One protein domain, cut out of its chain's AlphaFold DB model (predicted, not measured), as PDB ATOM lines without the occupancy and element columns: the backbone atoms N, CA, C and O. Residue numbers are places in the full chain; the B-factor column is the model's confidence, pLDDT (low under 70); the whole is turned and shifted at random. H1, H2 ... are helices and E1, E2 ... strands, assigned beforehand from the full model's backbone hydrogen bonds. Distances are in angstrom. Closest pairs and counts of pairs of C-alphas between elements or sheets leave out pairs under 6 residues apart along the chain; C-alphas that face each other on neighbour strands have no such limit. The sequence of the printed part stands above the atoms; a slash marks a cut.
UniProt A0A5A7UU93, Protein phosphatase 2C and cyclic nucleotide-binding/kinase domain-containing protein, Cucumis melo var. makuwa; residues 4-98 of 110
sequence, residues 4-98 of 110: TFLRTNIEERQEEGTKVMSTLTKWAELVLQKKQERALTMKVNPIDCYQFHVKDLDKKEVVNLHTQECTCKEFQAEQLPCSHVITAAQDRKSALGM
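Overview. This is residues 4 to 98 of the 110 residues of the protein "Protein phosphatase 2C and cyclic nucleotide-binding/kinase domain-containing protein" of Cucumis melo var. makuwa (UniProt A0A5A7UU93). What does the model look like at first sight? One long helix, H1, runs out of a small compact head like a handle, and its residues 4 to 27 stick out free. In the head, H3 packs over one face of a three-stranded sheet, E1 E2 E3, and the short H2 sits in the stretch between E3 and H3. What are the parts, and how large is it? The printed part has 95 residues, with three named helices and three named strands in the order H1 E1 E2 E3 H2 H3; the class is mixed, helices and strands, and the sheet, in the order E1 E2 E3, is all antiparallel. It is only just extended, close to loose, with a radius of gyration of the C-alphas of 18.9 A and spans of 64 by 26 by 22 A.

Arrangement. What does the first element touch? H1, residues 4 to 39, touches H3, residues 83 to 96, with its residues 32 to 39 alone; the closest C-alphas, of Lys 35 and Ser 83, are 4.5 A apart. They run the same way at a steep tilt of 68 degrees, only just short of about perpendicular. How do the strands pair? E1, residues 43 to 46, E2, residues 51 to 56, and E3, residues 59 to 64, form a meander, each strand the antiparallel neighbour of the one before. In the hairpin E1 and E2, N 45 and O 53 are 2.8 A apart, within hydrogen-bond range; in the hairpin E2 and E3, so are N 54 and O 61, at 2.8 A. What is on the sheet? H3 makes two layers with it, a helix on one face of a sheet, at a height over the sheet of 8.1 A; it lies over E2 and only just over E1 and E3, with 3 C-alphas on each of these two, and runs slantwise to the strands, at 54 degrees to E2 on the local plane. The closest C-alphas of E2 and H3, of Val 54 and His 84, are 6.1 A apart. Where is the short helix? H2, residues 74 to 78, is close to H3 but not clearly touching, with the closest C-alphas, of Phe 75 and Val 85, 7.9 A apart; it is apart from H1.

Along the chain. Where does H1 run? It goes from C-alpha 4 at (142.348, 147.005, 84.522) to C-alpha 39 at (173.503, 160.986, 124.018), 52.2 A. How long are the others? E1 measures 9.9 A, E2 15.7 A, E3 16.2 A, H2 5.8 A and H3 19.7 A, with C-alpha 96 at (164.198, 174.974, 131.276). Are the helix backbones complete? Every O i to N i+4 pair is within hydrogen-bond range in H2 and H3, and 31 of 32 in H1.

Size, cuts and confidence. How far does it reach? The two C-alphas farthest apart, of Thr 4 and Ile 47, are 64.1 A apart; without residues 4 to 27 the body spans 31 by 23 by 20 A. Are there cuts or long links? The printed part has no cut and no long link; the link E3 to H2 is short, the others tight. Where is confidence low? The mean pLDDT of the printed part is 77.3, and residues 4, 6, 21, 75 to 79 and 93 to 98 are under 70.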
ATOM      1  N   THR A   4     141.853 147.913  83.475       69.81
ATOM      2  CA  THR A   4     142.348 147.005  84.522       69.81
ATOM      3  C   THR A   4     143.876 146.981  84.604       69.81
ATOM      4  O   THR A   4     144.417 147.016  85.704       69.81
ATOM      5  N   PHE A   5     144.575 147.040  83.467       71.00
ATOM      6  CA  PHE A   5     146.041 147.057  83.413       71.00
ATOM      7  C   PHE A   5     146.635 148.336  84.021       71.00
ATOM      8  O   PHE A   5     147.659 148.303  84.694       71.00
ATOM      9  N   LEU A   6     145.997 149.489  83.811       68.19
ATOM     10  CA  LEU A   6     146.460 150.743  84.417       68.19
ATOM     11  C   LEU A   6     146.262 150.750  85.937       68.19
ATOM     12  O   LEU A   6     147.103 151.284  86.654       68.19
ATOM     13  N   ARG A   7     145.182 150.135  86.428       72.38
ATOM     14  CA  ARG A   7     144.881 150.059  87.860       72.38
ATOM     15  C   ARG A   7     145.897 149.205  88.621       72.38
ATOM     16  O   ARG A   7     146.413 149.669  89.632       72.38
ATOM     17  N   THR A   8     146.241 148.026  88.103       77.19
ATOM     18  CA  THR A   8     147.217 147.128  88.745       77.19
ATOM     19  C   THR A   8     148.610 147.757  88.828       77.19
ATOM     20  O   THR A   8     149.232 147.733  89.882       77.19
ATOM     21  N   ASN A   9     149.064 148.429  87.766       76.56
ATOM     22  CA  ASN A   9     150.367 149.109  87.759       76.56
ATOM     23  C   ASN A   9     150.454 150.274  88.765       76.56
ATOM     24  O   ASN A   9     151.534 150.598  89.262       76.56
ATOM     25  N   ILE A  10     149.337 150.960  89.031       80.75
ATOM     26  CA  ILE A  10     149.290 152.040  90.025       80.75
ATOM     27  C   ILE A  10     149.372 151.456  91.437       80.75
ATOM     28  O   ILE A  10     150.123 151.980  92.258       80.75
ATOM     29  N   GLU A  11     148.634 150.380  91.707       82.94
ATOM     30  CA  GLU A  11     148.621 149.698  93.005       82.94
ATOM     31  C   GLU A  11     150.010 149.119  93.345       82.94
ATOM     32  O   GLU A  11     150.524 149.384  94.430       82.94
ATOM     33  N   GLU A  12     150.682 148.464  92.391       85.00
ATOM     34  CA  GLU A  12     152.054 147.952  92.565       85.00
ATOM     35  C   GLU A  12     153.056 149.069  92.895       85.00
ATOM     36  O   GLU A  12     153.824 148.975  93.853       85.00
ATOM     37  N   ARG A  13     153.014 150.186  92.157       79.81
ATOM     38  CA  ARG A  13     153.897 151.337  92.421       79.81
ATOM     39  C   ARG A  13     153.607 152.014  93.761       79.81
ATOM     40  O   ARG A  13     154.522 152.557  94.381       79.81
ATOM     41  N   GLN A  14     152.355 152.007  94.215       79.38
ATOM     42  CA  GLN A  14     151.991 152.501  95.544       79.38
ATOM     43  C   GLN A  14     152.505 151.570  96.647       79.38
ATOM     44  O   GLN A  14     153.025 152.051  97.656       79.38
ATOM     45  N   GLU A  15     152.422 150.253  96.464       87.25
ATOM     46  CA  GLU A  15     152.969 149.277  97.410       87.25
ATOM     47  C   GLU A  15     154.497 149.383  97.508       87.25
ATOM     48  O   GLU A  15     155.053 149.474  98.603       87.25
ATOM     49  N   GLU A  16     155.197 149.481  96.378       85.31
ATOM     50  CA  GLU A  16     156.645 149.706  96.370       85.31
ATOM     51  C   GLU A  16     157.013 151.034  97.039       85.31
ATOM     52  O   GLU A  16     157.912 151.077  97.881       85.31
ATOM     53  N   GLY A  17     156.281 152.110  96.733       71.12
ATOM     54  CA  GLY A  17     156.480 153.420  97.350       71.12
ATOM     55  C   GLY A  17     156.273 153.399  98.867       71.12
ATOM     56  O   GLY A  17     157.084 153.953  99.608       71.12
ATOM     57  N   THR A  18     155.234 152.720  99.355       79.81
ATOM     58  CA  THR A  18     154.966 152.573 100.798       79.81
ATOM     59  C   THR A  18     155.980 151.661 101.489       79.81
ATOM     60  O   THR A  18     156.405 151.941 102.613       79.81
ATOM     61  N   LYS A  19     156.454 150.608 100.816       83.88
ATOM     62  CA  LYS A  19     157.526 149.738 101.312       83.88
ATOM     63  C   LYS A  19     158.862 150.469 101.409       83.88
ATOM     64  O   LYS A  19     159.553 150.346 102.422       83.88
ATOM     65  N   VAL A  20     159.219 151.258 100.396       73.38
ATOM     66  CA  VAL A  20     160.411 152.114 100.432       73.38
ATOM     67  C   VAL A  20     160.262 153.151 101.536       73.38
ATOM     68  O   VAL A  20     161.157 153.256 102.360       73.38
ATOM     69  N   MET A  21     159.121 153.840 101.630       69.19
ATOM     70  CA  MET A  21     158.853 154.831 102.677       69.19
ATOM     71  C   MET A  21     158.944 154.235 104.086       69.19
ATOM     72  O   MET A  21     159.538 154.850 104.958       69.19
ATOM     73  N   SER A  22     158.394 153.043 104.327       79.19
ATOM     74  CA  SER A  22     158.454 152.385 105.641       79.19
ATOM     75  C   SER A  22     159.854 151.871 105.987       79.19
ATOM     76  O   SER A  22     160.293 152.012 107.130       79.19
ATOM     77  N   THR A  23     160.572 151.309 105.009       76.81
ATOM     78  CA  THR A  23     161.971 150.865 105.161       76.81
ATOM     79  C   THR A  23     162.896 152.030 105.410       76.81
ATOM     80  O   THR A  23     163.820 151.893 106.210       76.81
ATOM     81  N   LEU A  24     162.610 153.139 104.717       75.06
ATOM     82  CA  LEU A  24     163.095 154.453 105.033       75.06
ATOM     83  C   LEU A  24     162.651 154.694 106.478       75.06
ATOM     84  O   LEU A  24     163.420 154.244 107.291       75.06
ATOM     85  N   THR A  25     161.484 155.214 106.880       79.06
ATOM     86  CA  THR A  25     161.083 155.519 108.293       79.06
ATOM     87  C   THR A  25     161.768 154.716 109.417       79.06
ATOM     88  O   THR A  25     162.368 155.308 110.319       79.06
ATOM     89  N   LYS A  26     161.794 153.382 109.322       80.56
ATOM     90  CA  LYS A  26     162.497 152.495 110.262       80.56
ATOM     91  C   LYS A  26     164.010 152.767 110.396       80.56
ATOM     92  O   LYS A  26     164.574 152.656 111.480       80.56
ATOM     93  N   TRP A  27     164.691 153.126 109.313       80.69
ATOM     94  CA  TRP A  27     166.101 153.520 109.256       80.69
ATOM     95  C   TRP A  27     166.434 154.713 110.153       80.69
ATOM     96  O   TRP A  27     167.388 154.662 110.924       80.69
ATOM     97  N   ALA A  28     165.631 155.768 110.083       75.19
ATOM     98  CA  ALA A  28     165.814 157.018 110.802       75.19
ATOM     99  C   ALA A  28     165.469 156.816 112.265       75.19
ATOM    100  O   ALA A  28     166.197 157.314 113.115       75.19
ATOM    101  N   GLU A  29     164.429 156.036 112.565       79.50
ATOM    102  CA  GLU A  29     164.129 155.613 113.933       79.50
ATOM    103  C   GLU A  29     165.325 154.885 114.557       79.50
ATOM    104  O   GLU A  29     165.774 155.260 115.639       79.50
ATOM    105  N   LEU A  30     165.920 153.917 113.851       81.44
ATOM    106  CA  LEU A  30     167.100 153.188 114.332       81.44
ATOM    107  C   LEU A  30     168.332 154.089 114.493       81.44
ATOM    108  O   LEU A  30     169.082 153.954 115.462       81.44
ATOM    109  N   VAL A  31     168.565 155.001 113.547       79.44
ATOM    110  CA  VAL A  31     169.674 155.963 113.618       79.44
ATOM    111  C   VAL A  31     169.480 156.910 114.802       79.44
ATOM    112  O   VAL A  31     170.413 157.105 115.583       79.44
ATOM    113  N   LEU A  32     168.274 157.451 114.988       78.06
ATOM    114  CA  LEU A  32     167.941 158.329 116.108       78.06
ATOM    115  C   LEU A  32     168.045 157.601 117.445       78.06
ATOM    116  O   LEU A  32     168.622 158.156 118.376       78.06
ATOM    117  N   GLN A  33     167.573 156.356 117.535       80.38
ATOM    118  CA  GLN A  33     167.687 155.548 118.746       80.38
ATOM    119  C   GLN A  33     169.155 155.352 119.141       80.38
ATOM    120  O   GLN A  33     169.530 155.630 120.278       80.38
ATOM    121  N   LYS A  34     170.019 154.972 118.193       81.19
ATOM    122  CA  LYS A  34     171.463 154.838 118.451       81.19
ATOM    123  C   LYS A  34     172.100 156.162 118.868       81.19
ATOM    124  O   LYS A  34     172.945 156.193 119.764       81.19
ATOM    125  N   LYS A  35     171.711 157.271 118.228       81.75
ATOM    126  CA  LYS A  35     172.192 158.611 118.592       81.75
ATOM    127  C   LYS A  35     171.703 159.019 119.986       81.75
ATOM    128  O   LYS A  35     172.458 159.655 120.714       81.75
ATOM    129  N   GLN A  36     170.503 158.606 120.391       78.31
ATOM    130  CA  GLN A  36     169.954 158.842 121.726       78.31
ATOM    131  C   GLN A  36     170.651 157.996 122.800       78.31
ATOM    132  O   GLN A  36     170.974 158.518 123.860       78.31
ATOM    133  N   GLU A  37     170.945 156.724 122.531       81.00
ATOM    134  CA  GLU A  37     171.723 155.877 123.447       81.00
ATOM    135  C   GLU A  37     173.121 156.458 123.689       81.00
ATOM    136  O   GLU A  37     173.576 156.527 124.830       81.00
ATOM    137  N   ARG A  38     173.774 156.969 122.635       78.50
ATOM    138  CA  ARG A  38     175.038 157.711 122.769       78.50
ATOM    139  C   ARG A  38     174.869 159.022 123.530       78.50
ATOM    140  O   ARG A  38     175.731 159.378 124.321       78.50
ATOM    141  N   ALA A  39     173.765 159.734 123.320       80.62
ATOM    142  CA  ALA A  39     173.503 160.986 124.018       80.62
ATOM    143  C   ALA A  39     173.482 160.807 125.547       80.62
ATOM    144  O   ALA A  39     173.953 161.694 126.256       80.62
ATOM    145  N   LEU A  40     173.009 159.658 126.049       77.31
ATOM    146  CA  LEU A  40     172.942 159.352 127.485       77.31
ATOM    147  C   LEU A  40     174.313 159.221 128.166       77.31
ATOM    148  O   LEU A  40     174.403 159.389 129.380       77.31
ATOM    149  N   THR A  41     175.377 158.910 127.422       81.38
ATOM    150  CA  THR A  41     176.730 158.747 127.985       81.38
ATOM    151  C   THR A  41     177.557 160.034 127.934       81.38
ATOM    152  O   THR A  41     178.610 160.124 128.571       81.38
ATOM    153  N   MET A  42     177.084 161.042 127.198       84.19
ATOM    154  CA  MET A  42     177.777 162.310 126.981       84.19
ATOM    155  C   MET A  42     177.534 163.290 128.131       84.19
ATOM    156  O   MET A  42     176.456 163.341 128.721       84.19
ATOM    157  N   LYS A  43     178.536 164.124 128.430       83.25
ATOM    158  CA  LYS A  43     178.409 165.191 129.436       83.25
ATOM    159  C   LYS A  43     178.237 166.540 128.759       83.25
ATOM    160  O   LYS A  43     179.094 166.941 127.973       83.25
ATOM    161  N   VAL A  44     177.174 167.261 129.100       84.06
ATOM    162  CA  VAL A  44     176.919 168.612 128.588       84.06
ATOM    163  C   VAL A  44     177.385 169.642 129.603       84.06
ATOM    164  O   VAL A  44     177.128 169.522 130.795       84.06
ATOM    165  N   ASN A  45     178.084 170.658 129.115       82.81
ATOM    166  CA  ASN A  45     178.426 171.854 129.860       82.81
ATOM    167  C   ASN A  45     177.838 173.047 129.096       82.81
ATOM    168  O   ASN A  45     178.319 173.352 127.999       82.81
ATOM    169  N   PRO A  46     176.794 173.709 129.613       77.81
ATOM    170  CA  PRO A  46     176.244 174.891 128.965       77.81
ATOM    171  C   PRO A  46     177.282 176.019 128.977       77.81
ATOM    172  O   PRO A  46     177.885 176.306 130.010       77.81
ATOM    173  N   ILE A  47     177.498 176.643 127.819       81.31
ATOM    174  CA  ILE A  47     178.336 177.845 127.678       81.31
ATOM    175  C   ILE A  47     177.431 179.077 127.711       81.31
ATOM    176  O   ILE A  47     177.717 180.051 128.401       81.31
ATOM    177  N   ASP A  48     176.325 179.008 126.970       75.25
ATOM    178  CA  ASP A  48     175.310 180.048 126.842       75.25
ATOM    179  C   ASP A  48     173.920 179.405 126.642       75.25
ATOM    180  O   ASP A  48     173.776 178.189 126.540       75.25
ATOM    181  N   CYS A  49     172.874 180.219 126.540       72.25
ATOM    182  CA  CYS A  49     171.483 179.809 126.352       72.25
ATOM    183  C   CYS A  49     171.248 178.957 125.092       72.25
ATOM    184  O   CYS A  49     170.276 178.197 125.020       72.25
ATOM    185  N   TYR A  50     172.115 179.124 124.091       75.19
ATOM    186  CA  TYR A  50     172.040 178.447 122.798       75.19
ATOM    187  C   TYR A  50     173.305 177.656 122.455       75.19
ATOM    188  O   TYR A  50     173.257 176.865 121.516       75.19
ATOM    189  N   GLN A  51     174.405 177.834 123.198       82.25
ATOM    190  CA  GLN A  51     175.679 177.158 122.950       82.25
ATOM    191  C   GLN A  51     176.047 176.214 124.092       82.25
ATOM    192  O   GLN A  51     176.067 176.597 125.262       82.25
ATOM    193  N   PHE A  52     176.394 174.985 123.734       85.38
ATOM    194  CA  PHE A  52     176.672 173.907 124.669       85.38
ATOM    195  C   PHE A  52     177.972 173.210 124.279       85.38
ATOM    196  O   PHE A  52     178.177 172.868 123.116       85.38
ATOM    197  N   HIS A  53     178.835 172.961 125.259       87.38
ATOM    198  CA  HIS A  53     179.952 172.040 125.109       87.38
ATOM    199  C   HIS A  53     179.485 170.635 125.453       87.38
ATOM    200  O   HIS A  53     179.192 170.340 126.610       87.38
ATOM    201  N   VAL A  54     179.470 169.750 124.467       85.50
ATOM    202  CA  VAL A  54     179.206 168.332 124.680       85.50
ATOM    203  C   VAL A  54     180.540 167.602 124.689       85.50
ATOM    204  O   VAL A  54     181.296 167.641 123.721       85.50
ATOM    205  N   LYS A  55     180.859 166.965 125.815       85.88
ATOM    206  CA  LYS A  55     182.013 166.079 125.923       85.88
ATOM    207  C   LYS A  55     181.572 164.668 125.548       85.88
ATOM    208  O   LYS A  55     180.814 164.047 126.298       85.88
ATOM    209  N   ASP A  56     182.071 164.190 124.416       81.25
ATOM    210  CA  ASP A  56     181.938 162.808 123.969       81.25
ATOM    211  C   ASP A  56     183.275 162.094 124.170       81.25
ATOM    212  O   ASP A  56     184.254 162.379 123.477       81.25
ATOM    213  N   LEU A  57     183.329 161.210 125.170       76.19
ATOM    214  CA  LEU A  57     184.545 160.524 125.621       76.19
ATOM    215  C   LEU A  57     185.687 161.521 125.937       76.19
ATOM    216  O   LEU A  57     185.716 162.115 127.024       76.19
ATOM    217  N   ASP A  58     186.582 161.748 124.972       74.81
ATOM    218  CA  ASP A  58     187.733 162.661 125.043       74.81
ATOM    219  C   ASP A  58     187.657 163.844 124.072       74.81
ATOM    220  O   ASP A  58     188.467 164.771 124.151       74.81
ATOM    221  N   LYS A  59     186.661 163.863 123.185       80.19
ATOM    222  CA  LYS A  59     186.421 164.973 122.266       80.19
ATOM    223  C   LYS A  59     185.442 165.956 122.891       80.19
ATOM    224  O   LYS A  59     184.492 165.583 123.581       80.19
ATOM    225  N   LYS A  60     185.703 167.241 122.677       84.00
ATOM    226  CA  LYS A  60     184.797 168.322 123.062       84.00
ATOM    227  C   LYS A  60     184.220 168.897 121.790       84.00
ATOM    228  O   LYS A  60     184.946 169.502 121.009       84.00
ATOM    229  N   GLU A  61     182.927 168.703 121.614       86.94
ATOM    230  CA  GLU A  61     182.186 169.242 120.491       86.94
ATOM    231  C   GLU A  61     181.359 170.437 120.972       86.94
ATOM    232  O   GLU A  61     180.806 170.438 122.076       86.94
ATOM    233  N   VAL A  62     181.296 171.479 120.150       86.00
ATOM    234  CA  VAL A  62     180.463 172.655 120.394       86.00
ATOM    235  C   VAL A  62     179.176 172.488 119.603       86.00
ATOM    236  O   VAL A  62     179.195 172.229 118.398       86.00
ATOM    237  N   VAL A  63     178.055 172.653 120.293       85.62
ATOM    238  CA  VAL A  63     176.720 172.615 119.709       85.62
ATOM    239  C   VAL A  63     176.075 173.980 119.853       85.62
ATOM    240  O   VAL A  63     175.953 174.496 120.963       85.62
ATOM    241  N   ASN A  64     175.607 174.531 118.739       84.44
ATOM    242  CA  ASN A  64     174.791 175.732 118.703       84.44
ATOM    243  C   ASN A  64     173.362 175.376 118.275       84.44
ATOM    244  O   ASN A  64     173.101 175.043 117.122       84.44
ATOM    245  N   LEU A  65     172.417 175.459 119.213       79.00
ATOM    246  CA  LEU A  65     171.002 175.170 118.963       79.00
ATOM    247  C   LEU A  65     170.277 176.298 118.210       79.00
ATOM    248  O   LEU A  65     169.189 176.060 117.695       79.00
ATOM    249  N   HIS A  66     170.837 177.513 118.162       77.69
ATOM    250  CA  HIS A  66     170.252 178.631 117.414       77.69
ATOM    251  C   HIS A  66     170.572 178.538 115.922       77.69
ATOM    252  O   HIS A  66     169.662 178.627 115.104       77.69
ATOM    253  N   THR A  67     171.845 178.320 115.580       78.75
ATOM    254  CA  THR A  67     172.282 178.146 114.184       78.75
ATOM    255  C   THR A  67     172.104 176.717 113.682       78.75
ATOM    256  O   THR A  67     172.261 176.473 112.493       78.75
ATOM    257  N   GLN A  68     171.724 175.791 114.572       75.94
ATOM    258  CA  GLN A  68     171.605 174.362 114.290       75.94
ATOM    259  C   GLN A  68     172.924 173.787 113.756       75.94
ATOM    260  O   GLN A  68     172.980 173.118 112.732       75.94
ATOM    261  N   GLU A  69     174.015 174.067 114.461       79.50
ATOM    262  CA  GLU A  69     175.349 173.637 114.056       79.50
ATOM    263  C   GLU A  69     176.005 172.788 115.139       79.50
ATOM    264  O   GLU A  69     175.923 173.079 116.333       79.50
ATOM    265  N   CYS A  70     176.692 171.736 114.703       83.31
ATOM    266  CA  CYS A  70     177.584 170.936 115.534       83.31
ATOM    267  C   CYS A  70     178.977 170.937 114.907       83.31
ATOM    268  O   CYS A  70     179.106 170.738 113.697       83.31
ATOM    269  N   THR A  71     180.028 171.076 115.716       84.75
ATOM    270  CA  THR A  71     181.423 170.937 115.246       84.75
ATOM    271  C   THR A  71     181.730 169.545 114.688       84.75
ATOM    272  O   THR A  71     182.605 169.406 113.836       84.75
ATOM    273  N   CYS A  72     180.927 168.547 115.061       80.19
ATOM    274  CA  CYS A  72     180.965 167.194 114.520       80.19
ATOM    275  C   CYS A  72     180.556 167.095 113.038       80.19
ATOM    276  O   CYS A  72     180.777 166.054 112.424       80.19
ATOM    277  N   LYS A  73     179.942 168.141 112.459       75.62
ATOM    278  CA  LYS A  73     179.459 168.240 111.063       75.62
ATOM    279  C   LYS A  73     178.420 167.202 110.612       75.62
ATOM    280  O   LYS A  73     177.825 167.376 109.554       75.62
ATOM    281  N   GLU A  74     178.143 166.170 111.409       73.19
ATOM    282  CA  GLU A  74     177.099 165.172 111.128       73.19
ATOM    283  C   GLU A  74     175.712 165.803 111.002       73.19
ATOM    284  O   GLU A  74     174.909 165.365 110.187       73.19
ATOM    285  N   PHE A  75     175.437 166.849 111.787       68.00
ATOM    286  CA  PHE A  75     174.147 167.533 111.757       68.00
ATOM    287  C   PHE A  75     173.868 168.148 110.379       68.00
ATOM    288  O   PHE A  75     172.787 167.988 109.817       68.00
ATOM    289  N   GLN A  76     174.872 168.813 109.812       66.12
ATOM    290  CA  GLN A  76     174.787 169.436 108.498       66.12
ATOM    291  C   GLN A  76     174.833 168.399 107.368       66.12
ATOM    292  O   GLN A  76     174.193 168.594 106.340       66.12
ATOM    293  N   ALA A  77     175.569 167.298 107.552       67.44
ATOM    294  CA  ALA A  77     175.718 166.256 106.538       67.44
ATOM    295  C   ALA A  77     174.469 165.370 106.392       67.44
ATOM    296  O   ALA A  77     174.058 165.065 105.277       67.44
ATOM    297  N   GLU A  78     173.861 164.961 107.507       65.94
ATOM    298  CA  GLU A  78     172.714 164.047 107.500       65.94
ATOM    299  C   GLU A  78     171.369 164.786 107.491       65.94
ATOM    300  O   GLU A  78     170.333 164.146 107.335       65.94
ATOM    301  N   GLN A  79     171.366 166.117 107.681       69.00
ATOM    302  CA  GLN A  79     170.162 166.926 107.952       69.00
ATOM    303  C   GLN A  79     169.308 166.366 109.110       69.00
ATOM    304  O   GLN A  79     168.118 166.655 109.238       69.00
ATOM    305  N   LEU A  80     169.927 165.554 109.966       71.94
ATOM    306  CA  LEU A  80     169.326 164.890 111.109       71.94
ATOM    307  C   LEU A  80     170.074 165.308 112.375       71.94
ATOM    308  O   LEU A  80     171.291 165.515 112.345       71.94
ATOM    309  N   PRO A  81     169.377 165.411 113.520       72.00
ATOM    310  CA  PRO A  81     170.015 165.773 114.769       72.00
ATOM    311  C   PRO A  81     171.086 164.748 115.152       72.00
ATOM    312  O   PRO A  81     170.804 163.565 115.343       72.00
ATOM    313  N   CYS A  82     172.335 165.203 115.271       82.25
ATOM    314  CA  CYS A  82     173.419 164.383 115.794       82.25
ATOM    315  C   CYS A  82     173.209 164.110 117.293       82.25
ATOM    316  O   CYS A  82     172.484 164.841 117.974       82.25
ATOM    317  N   SER A  83     173.876 163.084 117.828       82.44
ATOM    318  CA  SER A  83     173.801 162.741 119.256       82.44
ATOM    319  C   SER A  83     174.097 163.944 120.154       82.44
ATOM    320  O   SER A  83     173.360 164.180 121.103       82.44
ATOM    321  N   HIS A  84     175.081 164.776 119.796       84.19
ATOM    322  CA  HIS A  84     175.435 165.978 120.556       84.19
ATOM    323  C   HIS A  84     174.292 167.001 120.628       84.19
ATOM    324  O   HIS A  84     174.036 167.578 121.683       84.19
ATOM    325  N   VAL A  85     173.580 167.218 119.516       82.88
ATOM    326  CA  VAL A  85     172.427 168.131 119.459       82.88
ATOM    327  C   VAL A  85     171.269 167.585 120.283       82.88
ATOM    328  O   VAL A  85     170.622 168.351 120.997       82.88
ATOM    329  N   ILE A  86     171.040 166.270 120.244       82.19
ATOM    330  CA  ILE A  86     170.034 165.609 121.081       82.19
ATOM    331  C   ILE A  86     170.370 165.810 122.561       82.19
ATOM    332  O   ILE A  86     169.500 166.263 123.306       82.19
ATOM    333  N   THR A  87     171.618 165.567 122.982       84.62
ATOM    334  CA  THR A  87     172.027 165.762 124.381       84.62
ATOM    335  C   THR A  87     171.892 167.220 124.808       84.62
ATOM    336  O   THR A  87     171.305 167.497 125.847       84.62
ATOM    337  N   ALA A  88     172.373 168.169 123.999       83.38
ATOM    338  CA  ALA A  88     172.267 169.596 124.304       83.38
ATOM    339  C   ALA A  88     170.803 170.062 124.389       83.38
ATOM    340  O   ALA A  88     170.440 170.851 125.260       83.38
ATOM    341  N   ALA A  89     169.927 169.556 123.518       80.25
ATOM    342  CA  ALA A  89     168.504 169.869 123.553       80.25
ATOM    343  C   ALA A  89     167.789 169.236 124.758       80.25
ATOM    344  O   ALA A  89     166.890 169.860 125.327       80.25
ATOM    345  N   GLN A  90     168.170 168.019 125.155       78.75
ATOM    346  CA  GLN A  90     167.680 167.368 126.372       78.75
ATOM    347  C   GLN A  90     168.131 168.128 127.619       78.75
ATOM    348  O   GLN A  90     167.295 168.439 128.463       78.75
ATOM    349  N   ASP A  91     169.407 168.502 127.691       76.19
ATOM    350  CA  ASP A  91     169.955 169.301 128.784       76.19
ATOM    351  C   ASP A  91     169.272 170.668 128.854       76.19
ATOM    352  O   ASP A  91     168.814 171.067 129.916       76.19
ATOM    353  N   ARG A  92     169.036 171.330 127.712       71.31
ATOM    354  CA  ARG A  92     168.227 172.556 127.654       71.31
ATOM    355  C   ARG A  92     166.800 172.338 128.152       71.31
ATOM    356  O   ARG A  92     166.285 173.199 128.855       71.31
ATOM    357  N   LYS A  93     166.126 171.243 127.787       67.06
ATOM    358  CA  LYS A  93     164.765 170.942 128.278       67.06
ATOM    359  C   LYS A  93     164.754 170.710 129.791       67.06
ATOM    360  O   LYS A  93     163.891 171.261 130.468       67.06
ATOM    361  N   SER A  94     165.731 169.976 130.316       59.97
ATOM    362  CA  SER A  94     165.923 169.768 131.755       59.97
ATOM    363  C   SER A  94     166.268 171.077 132.474       59.97
ATOM    364  O   SER A  94     165.708 171.385 133.524       59.97
ATOM    365  N   ALA A  95     167.115 171.908 131.865       53.22
ATOM    366  CA  ALA A  95     167.487 173.223 132.357       53.22
ATOM    367  C   ALA A  95     166.321 174.209 132.277       53.22
ATOM    368  O   ALA A  95     166.194 175.021 133.172       53.22
ATOM    369  N   LEU A  96     165.412 174.143 131.303       54.09
ATOM    370  CA  LEU A  96     164.198 174.974 131.276       54.09
ATOM    371  C   LEU A  96     163.279 174.709 132.485       54.09
ATOM    372  O   LEU A  96     162.533 175.603 132.872       54.09
ATOM    373  N   GLY A  97     163.394 173.540 133.126       47.00
ATOM    374  CA  GLY A  97     162.780 173.260 134.428       47.00
ATOM    375  C   GLY A  97     163.476 173.929 135.626       47.00
ATOM    376  O   GLY A  97     162.882 174.016 136.696       47.00
ATOM    377  N   MET A  98     164.710 174.431 135.468       48.97
ATOM    378  CA  MET A  98     165.538 174.999 136.550       48.97
ATOM    379  C   MET A  98     166.271 176.320 136.220       48.97
ATOM    380  O   MET A  98     167.004 176.850 137.058       48.97
TER     381      MET A  98